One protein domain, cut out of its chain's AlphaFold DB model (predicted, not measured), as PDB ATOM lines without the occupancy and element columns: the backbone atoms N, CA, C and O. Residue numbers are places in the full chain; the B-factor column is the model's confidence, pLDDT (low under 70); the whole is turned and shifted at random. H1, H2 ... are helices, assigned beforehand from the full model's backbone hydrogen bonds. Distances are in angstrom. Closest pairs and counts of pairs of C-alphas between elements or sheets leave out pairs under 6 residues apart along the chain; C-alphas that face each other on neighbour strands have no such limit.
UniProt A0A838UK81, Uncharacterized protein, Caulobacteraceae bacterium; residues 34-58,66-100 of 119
ATOM      1  N   GLN A  34      82.086 127.831 119.888       75.69
ATOM      2  CA  GLN A  34      82.667 126.871 120.823       75.69
ATOM      3  C   GLN A  34      83.258 125.626 120.128       75.69
ATOM      4  O   GLN A  34      84.355 125.202 120.482       75.69
ATOM      5  N   GLY A  35      82.588 125.061 119.116       83.00
ATOM      6  CA  GLY A  35      83.049 123.884 118.369       83.00
ATOM      7  C   GLY A  35      84.363 124.140 117.630       83.00
ATOM      8  O   GLY A  35      85.325 123.395 117.805       83.00
ATOM      9  N   ALA A  36      84.445 125.256 116.901       84.12
ATOM     10  CA  ALA A  36      85.680 125.680 116.240       84.12
ATOM     11  C   ALA A  36      86.817 125.957 117.242       84.12
ATOM     12  O   ALA A  36      87.964 125.575 117.013       84.12
ATOM     13  N   THR A  37      86.503 126.579 118.386       88.75
ATOM     14  CA  THR A  37      87.492 126.836 119.447       88.75
ATOM     15  C   THR A  37      88.039 125.525 120.024       88.75
ATOM     16  O   THR A  37      89.251 125.377 120.161       88.75
ATOM     17  N   ARG A  38      87.172 124.546 120.307       90.06
ATOM     18  CA  ARG A  38      87.574 123.224 120.813       90.06
ATOM     19  C   ARG A  38      88.400 122.436 119.804       90.06
ATOM     20  O   ARG A  38      89.425 121.880 120.183       90.06
ATOM     21  N   ALA A  39      88.000 122.437 118.533       90.06
ATOM     22  CA  ALA A  39      88.760 121.790 117.466       90.06
ATOM     23  C   ALA A  39      90.181 122.365 117.366       90.06
ATOM     24  O   ALA A  39      91.151 121.615 117.289       90.06
ATOM     25  N   ARG A  40      90.315 123.693 117.463       89.25
ATOM     26  CA  ARG A  40      91.621 124.362 117.468       89.25
ATOM     27  C   ARG A  40      92.483 123.962 118.668       89.25
ATOM     28  O   ARG A  40      93.667 123.699 118.492       89.25
ATOM     29  N   VAL A  41      91.908 123.912 119.871       93.06
ATOM     30  CA  VAL A  41      92.629 123.477 121.081       93.06
ATOM     31  C   VAL A  41      93.098 122.027 120.950       93.06
ATOM     32  O   VAL A  41      94.253 121.736 121.258       93.06
ATOM     33  N   ALA A  42      92.232 121.134 120.463       92.56
ATOM     34  CA  ALA A  42      92.572 119.730 120.251       92.56
ATOM     35  C   ALA A  42      93.724 119.579 119.247       92.56
ATOM     36  O   ALA A  42      94.722 118.941 119.564       92.56
ATOM     37  N   ALA A  43      93.628 120.243 118.090       91.94
ATOM     38  CA  ALA A  43      94.664 120.207 117.060       91.94
ATOM     39  C   ALA A  43      96.019 120.735 117.564       91.94
ATOM     40  O   ALA A  43      97.055 120.124 117.309       91.94
ATOM     41  N   ALA A  44      96.017 121.842 118.312       93.12
ATOM     42  CA  ALA A  44      97.244 122.417 118.857       93.12
ATOM     43  C   ALA A  44      97.888 121.510 119.920       93.12
ATOM     44  O   ALA A  44      99.106 121.348 119.944       93.12
ATOM     45  N   THR A  45      97.075 120.886 120.778       93.06
ATOM     46  CA  THR A  45      97.562 119.959 121.812       93.06
ATOM     47  C   THR A  45      98.192 118.719 121.181       93.06
ATOM     48  O   THR A  45      99.332 118.390 121.491       93.06
ATOM     49  N   ASP A  46      97.496 118.096 120.234       93.00
ATOM     50  CA  ASP A  46      97.965 116.928 119.484       93.00
ATOM     51  C   ASP A  46      99.265 117.226 118.702       93.00
ATOM     52  O   ASP A  46     100.210 116.435 118.697       93.00
ATOM     53  N   TRP A  47      99.388 118.423 118.118       92.94
ATOM     54  CA  TRP A  47     100.644 118.866 117.503       92.94
ATOM     55  C   TRP A  47     101.799 118.956 118.515       92.94
ATOM     56  O   TRP A  47     102.899 118.470 118.233       92.94
ATOM     57  N   LEU A  48     101.560 119.544 119.693       93.81
ATOM     58  CA  LEU A  48     102.568 119.683 120.753       93.81
ATOM     59  C   LEU A  48     102.989 118.324 121.330       93.81
ATOM     60  O   LEU A  48     104.171 118.129 121.626       93.81
ATOM     61  N   GLU A  49     102.054 117.380 121.456       92.88
ATOM     62  CA  GLU A  49     102.326 115.998 121.868       92.88
ATOM     63  C   GLU A  49     103.228 115.289 120.860       92.88
ATOM     64  O   GLU A  49     104.288 114.784 121.235       92.88
ATOM     65  N   ARG A  50     102.880 115.324 119.567       92.12
ATOM     66  CA  ARG A  50     103.704 114.716 118.507       92.12
ATOM     67  C   ARG A  50     105.109 115.304 118.416       92.12
ATOM     68  O   ARG A  50     106.036 114.614 118.002       92.12
ATOM     69  N   ARG A  51     105.274 116.577 118.778       92.31
ATOM     70  CA  ARG A  51     106.574 117.266 118.812       92.31
ATOM     71  C   ARG A  51     107.369 116.994 120.095       92.31
ATOM     72  O   ARG A  51     108.497 117.465 120.193       92.31
ATOM     73  N   GLY A  52     106.806 116.269 121.064       92.50
ATOM     74  CA  GLY A  52     107.451 115.993 122.350       92.50
ATOM     75  C   GLY A  52     107.604 117.228 123.242       92.50
ATOM     76  O   GLY A  52     108.457 117.242 124.124       92.50
ATOM     77  N   VAL A  53     106.808 118.279 123.010       92.75
ATOM     78  CA  VAL A  53     106.873 119.527 123.792       92.75
ATOM     79  C   VAL A  53     106.184 119.359 125.146       92.75
ATOM     80  O   VAL A  53     106.608 119.950 126.140       92.75
ATOM     81  N   LEU A  54     105.116 118.558 125.209       91.25
ATOM     82  CA  LEU A  54     104.390 118.334 126.457       91.25
ATOM     83  C   LEU A  54     105.146 117.352 127.362       91.25
ATOM     84  O   LEU A  54     105.460 116.235 126.967       91.25
ATOM     85  N   ALA A  55     105.362 117.741 128.620       84.38
ATOM     86  CA  ALA A  55     106.076 116.936 129.618       84.38
ATOM     87  C   ALA A  55     105.221 115.828 130.281       84.38
ATOM     88  O   ALA A  55     105.658 115.198 131.241       84.38
ATOM     89  N   GLY A  56     103.980 115.619 129.827       77.19
ATOM     90  CA  GLY A  56     103.064 114.565 130.296       77.19
ATOM     91  C   GLY A  56     102.432 114.778 131.681       77.19
ATOM     92  O   GLY A  56     101.274 114.418 131.882       77.19
ATOM     93  N   ALA A  57     103.128 115.404 132.635       80.69
ATOM     94  CA  ALA A  57     102.609 115.670 133.978       80.69
ATOM     95  C   ALA A  57     102.292 117.158 134.200       80.69
ATOM     96  O   ALA A  57     103.127 118.033 133.971       80.69
ATOM     97  N   ARG A  58     101.099 117.452 134.740       79.12
ATOM     98  CA  ARG A  58     100.728 118.795 135.225       79.12
ATOM     99  C   ARG A  58     101.424 119.086 136.562       79.12
ATOM    100  O   ARG A  58     100.811 118.972 137.618       79.12
ATOM    101  N   ILE A  66      94.233 138.060 137.035       94.56
ATOM    102  CA  ILE A  66      93.530 138.057 135.750       94.56
ATOM    103  C   ILE A  66      92.195 138.767 135.950       94.56
ATOM    104  O   ILE A  66      91.566 138.615 136.999       94.56
ATOM    105  N   ASP A  67      91.773 139.538 134.951       97.19
ATOM    106  CA  ASP A  67      90.449 140.151 134.952       97.19
ATOM    107  C   ASP A  67      89.346 139.067 135.023       97.19
ATOM    108  O   ASP A  67      89.343 138.125 134.218       97.19
ATOM    109  N   PRO A  68      88.398 139.161 135.972       95.25
ATOM    110  CA  PRO A  68      87.380 138.128 136.155       95.25
ATOM    111  C   PRO A  68      86.376 138.058 134.994       95.25
ATOM    112  O   PRO A  68      85.844 136.980 134.710       95.25
ATOM    113  N   GLY A  69      86.122 139.175 134.306       96.44
ATOM    114  CA  GLY A  69      85.267 139.230 133.122       96.44
ATOM    115  C   GLY A  69      85.889 138.484 131.946       96.44
ATOM    116  O   GLY A  69      85.206 137.686 131.300       96.44
ATOM    117  N   LEU A  70      87.196 138.659 131.736       95.00
ATOM    118  CA  LEU A  70      87.960 137.908 130.740       95.00
ATOM    119  C   LEU A  70      87.906 136.402 131.014       95.00
ATOM    120  O   LEU A  70      87.609 135.613 130.116       95.00
ATOM    121  N   LEU A  71      88.148 136.005 132.265       94.50
ATOM    122  CA  LEU A  71      88.147 134.603 132.674       94.50
ATOM    123  C   LEU A  71      86.774 133.950 132.435       94.50
ATOM    124  O   LEU A  71      86.686 132.832 131.929       94.50
ATOM    125  N   ARG A  72      85.690 134.669 132.748       94.12
ATOM    126  CA  ARG A  72      84.315 134.219 132.503       94.12
ATOM    127  C   ARG A  72      84.019 134.063 131.011       94.12
ATOM    128  O   ARG A  72      83.612 132.979 130.604       94.12
ATOM    129  N   ALA A  73      84.275 135.092 130.206       93.56
ATOM    130  CA  ALA A  73      84.015 135.050 128.767       93.56
ATOM    131  C   ALA A  73      84.810 133.933 128.067       93.56
ATOM    132  O   ALA A  73      84.291 133.237 127.193       93.56
ATOM    133  N   ALA A  74      86.063 133.718 128.478       93.00
ATOM    134  CA  ALA A  74      86.903 132.672 127.911       93.00
ATOM    135  C   ALA A  74      86.420 131.261 128.294       93.00
ATOM    136  O   ALA A  74      86.386 130.378 127.434       93.00
ATOM    137  N   ARG A  75      85.968 131.052 129.543       92.62
ATOM    138  CA  ARG A  75      85.327 129.791 129.959       92.62
ATOM    139  C   ARG A  75      84.048 129.514 129.184       92.62
ATOM    140  O   ARG A  75      83.886 128.396 128.716       92.62
ATOM    141  N   GLU A  76      83.179 130.509 129.019       91.50
ATOM    142  CA  GLU A  76      81.934 130.374 128.247       91.50
ATOM    143  C   GLU A  76      82.225 130.010 126.781       91.50
ATOM    144  O   GLU A  76      81.565 129.147 126.206       91.50
ATOM    145  N   LYS A  77      83.258 130.614 126.182       89.56
ATOM    146  CA  LYS A  77      83.653 130.345 124.793       89.56
ATOM    147  C   LYS A  77      84.273 128.960 124.590       89.56
ATOM    148  O   LYS A  77      84.034 128.338 123.559       89.56
ATOM    149  N   LEU A  78      85.102 128.496 125.522       90.31
ATOM    150  CA  LEU A  78      85.774 127.194 125.422       90.31
ATOM    151  C   LEU A  78      84.909 126.041 125.974       90.31
ATOM    152  O   LEU A  78      85.068 124.882 125.582       90.31
ATOM    153  N   GLY A  79      83.987 126.360 126.880       91.62
ATOM    154  CA  GLY A  79      83.276 125.397 127.712       91.62
ATOM    155  C   GLY A  79      84.216 124.678 128.682       91.62
ATOM    156  O   GLY A  79      84.101 123.462 128.811       91.62
ATOM    157  N   ALA A  80      85.167 125.407 129.281       91.56
ATOM    158  CA  ALA A  80      86.160 124.861 130.211       91.56
ATOM    159  C   ALA A  80      85.584 124.725 131.629       91.56
ATOM    160  O   ALA A  80      84.950 125.655 132.135       91.56
ATOM    161  N   GLY A  81      85.848 123.595 132.287       92.12
ATOM    162  CA  GLY A  81      85.375 123.293 133.641       92.12
ATOM    163  C   GLY A  81      86.268 123.848 134.753       92.12
ATOM    164  O   GLY A  81      85.846 123.904 135.907       92.12
ATOM    165  N   SER A  82      87.498 124.265 134.434       92.12
ATOM    166  CA  SER A  82      88.435 124.825 135.413       92.12
ATOM    167  C   SER A  82      89.374 125.877 134.821       92.12
ATOM    168  O   SER A  82      89.638 125.905 133.620       92.12
ATOM    169  N   ASP A  83      89.948 126.713 135.686       92.44
ATOM    170  CA  ASP A  83      90.924 127.733 135.279       92.44
ATOM    171  C   ASP A  83      92.217 127.113 134.748       92.44
ATOM    172  O   ASP A  83      92.818 127.627 133.808       92.44
ATOM    173  N   SER A  84      92.636 125.976 135.312       92.38
ATOM    174  CA  SER A  84      93.810 125.249 134.816       92.38
ATOM    175  C   SER A  84      93.583 124.701 133.409       92.38
ATOM    176  O   SER A  84      94.479 124.789 132.572       92.38
ATOM    177  N   GLU A  85      92.391 124.167 133.131       92.81
ATOM    178  CA  GLU A  85      92.007 123.718 131.790       92.81
ATOM    179  C   GLU A  85      91.997 124.889 130.803       92.81
ATOM    180  O   GLU A  85      92.605 124.795 129.737       92.81
ATOM    181  N   LEU A  86      91.395 126.018 131.192       94.88
ATOM    182  CA  LEU A  86      91.363 127.228 130.374       94.88
ATOM    183  C   LEU A  86      92.774 127.718 130.020       94.88
ATOM    184  O   LEU A  86      93.069 127.970 128.852       94.88
ATOM    185  N   VAL A  87      93.647 127.855 131.021       94.00
ATOM    186  CA  VAL A  87      95.019 128.342 130.827       94.00
ATOM    187  C   VAL A  87      95.826 127.369 129.970       94.00
ATOM    188  O   VAL A  87      96.525 127.802 129.057       94.00
ATOM    189  N   THR A  88      95.694 126.062 130.209       93.25
ATOM    190  CA  THR A  88      96.391 125.036 129.417       93.25
ATOM    191  C   THR A  88      95.961 125.094 127.954       93.25
ATOM    192  O   THR A  88      96.812 125.132 127.071       93.25
ATOM    193  N   ALA A  89      94.657 125.172 127.687       94.06
ATOM    194  CA  ALA A  89      94.121 125.268 126.334       94.06
ATOM    195  C   ALA A  89      94.581 126.543 125.610       94.06
ATOM    196  O   ALA A  89      94.964 126.489 124.441       94.06
ATOM    197  N   ALA A  90      94.580 127.685 126.301       93.62
ATOM    198  CA  ALA A  90      95.053 128.947 125.738       93.62
ATOM    199  C   ALA A  90      96.544 128.884 125.370       93.62
ATOM    200  O   ALA A  90      96.926 129.290 124.272       93.62
ATOM    201  N   LEU A  91      97.376 128.335 126.260       94.06
ATOM    202  CA  LEU A  91      98.807 128.154 126.012       94.06
ATOM    203  C   LEU A  91      99.069 127.142 124.896       94.06
ATOM    204  O   LEU A  91      99.941 127.387 124.070       94.06
ATOM    205  N   ALA A  92      98.298 126.055 124.823       93.94
ATOM    206  CA  ALA A  92      98.403 125.085 123.739       93.94
ATOM    207  C   ALA A  92      98.135 125.750 122.385       93.94
ATOM    208  O   ALA A  92      98.929 125.601 121.466       93.94
ATOM    209  N   VAL A  93      97.074 126.554 122.275       92.56
ATOM    210  CA  VAL A  93      96.760 127.289 121.040       92.56
ATOM    211  C   VAL A  93      97.829 128.322 120.684       92.56
ATOM    212  O   VAL A  93      98.074 128.541 119.501       92.56
ATOM    213  N   LEU A  94      98.451 128.962 121.675       91.50
ATOM    214  CA  LEU A  94      99.524 129.926 121.437       91.50
ATOM    215  C   LEU A  94     100.832 129.246 121.005       91.50
ATOM    216  O   LEU A  94     101.517 129.758 120.132       91.50
ATOM    217  N   ALA A  95     101.177 128.109 121.614       92.25
ATOM    218  CA  ALA A  95     102.438 127.407 121.376       92.25
ATOM    219  C   ALA A  95     102.388 126.430 120.191       92.25
ATOM    220  O   ALA A  95     103.406 126.195 119.549       92.25
ATOM    221  N   GLY A  96     101.227 125.826 119.939       86.81
ATOM    222  CA  GLY A  96     100.990 124.846 118.877       86.81
ATOM    223  C   GLY A  96     100.082 125.359 117.763       86.81
ATOM    224  O   GLY A  96      99.680 124.581 116.901       86.81
ATOM    225  N   GLY A  97      99.696 126.636 117.799       76.88
ATOM    226  CA  GLY A  97      98.957 127.254 116.709       76.88
ATOM    227  C   GLY A  97      99.801 127.244 115.442       76.88
ATOM    228  O   GLY A  97     100.934 127.707 115.458       76.88
ATOM    229  N   ASP A  98      99.241 126.717 114.359       69.12
ATOM    230  CA  ASP A  98      99.860 126.836 113.045       69.12
ATOM    231  C   ASP A  98      99.809 128.303 112.581       69.12
ATOM    232  O   ASP A  98      98.817 129.011 112.803       69.12
ATOM    233  N   ASP A  99     100.851 128.734 111.876       76.69
ATOM    234  CA  ASP A  99     100.927 130.029 111.203       76.69
ATOM    235  C   ASP A  99     100.017 130.081 109.966       76.69
ATOM    236  O   ASP A  99     100.027 131.068 109.233       76.69
ATOM    237  N   PHE A 100      99.181 129.059 109.743       72.38
ATOM    238  CA  PHE A 100      98.226 128.967 108.640       72.38
ATOM    239  C   PHE A 100      97.434 130.256 108.416       72.38
ATOM    240  O   PHE A 100      97.239 130.653 107.277       72.38
TER     241      PHE A 100
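AT A GLANCE: This is residues 34 to 58 and 66 to 100 of the 119 residues of an uncharacterized protein of Caulobacteraceae bacterium (UniProt A0A838UK81). Three helices touch one another in a crossed arrangement: the longest, H1, is crossed steeply by H3, and H2 stands at H1's first end, touching the early residues of H3 as well. The contact between H1 and H3 is the broadest of the three, while H2 meets H1 through a short part of H1. The printed part has 60 residues with three named helices, in the order H1, H2, H3, and no named strand; its class is all helix. It is compact, with a radius of gyration of the C-alphas of 11.8 A and spans of 34 by 27 by 17 A.

IN THESE COORDINATES: H1, residues 34 to 50, is 24.4 A from first to last C-alpha and begins at C-alpha 34, (82.667, 126.871, 120.823). H3, residues 83 to 96, is 19.5 A long and ends at C-alpha 96, (100.990, 124.846, 118.877). H2, residues 68 to 78, is 15.4 A long and begins at C-alpha 68, (87.380, 138.128, 136.155).

HOW THE PARTS SIT: H1 and H3 touch, with 17 pairs of C-alphas within 8 A; the closest C-alphas, those of Ala 44 and Gly 96, are 4.5 A apart. They run the same way at a steep tilt of 66 degrees. H1 touches H2 with residues 34 to 38 alone; the closest C-alphas are those of Gln 34 and Lys 77, 5.4 A apart. Their lines are about perpendicular, at 84 degrees. H3 touches H2 with residues 83 to 86 alone, the closest C-alphas being those of Arg 75 and Leu 86, 6.6 A apart. H2 and H3 run the same way at a steep tilt of 67 degrees, only just short of about perpendicular. In H1, H2 and H3 every O i to N i+4 pair is within hydrogen-bond range.

THE WHOLE: The two C-alphas farthest apart, those of Arg 50 and Gly 69, are 34.0 A apart. Residues 59 to 65 are not printed, and C-alphas 58 and 66 are 20.6 A apart across this cut, which falls in the link from H1 to H2. The link from H2 to H3 is tight, with 4 residues. The mean pLDDT of the printed part is 90.0, and one residue, Asp 98, is under 70.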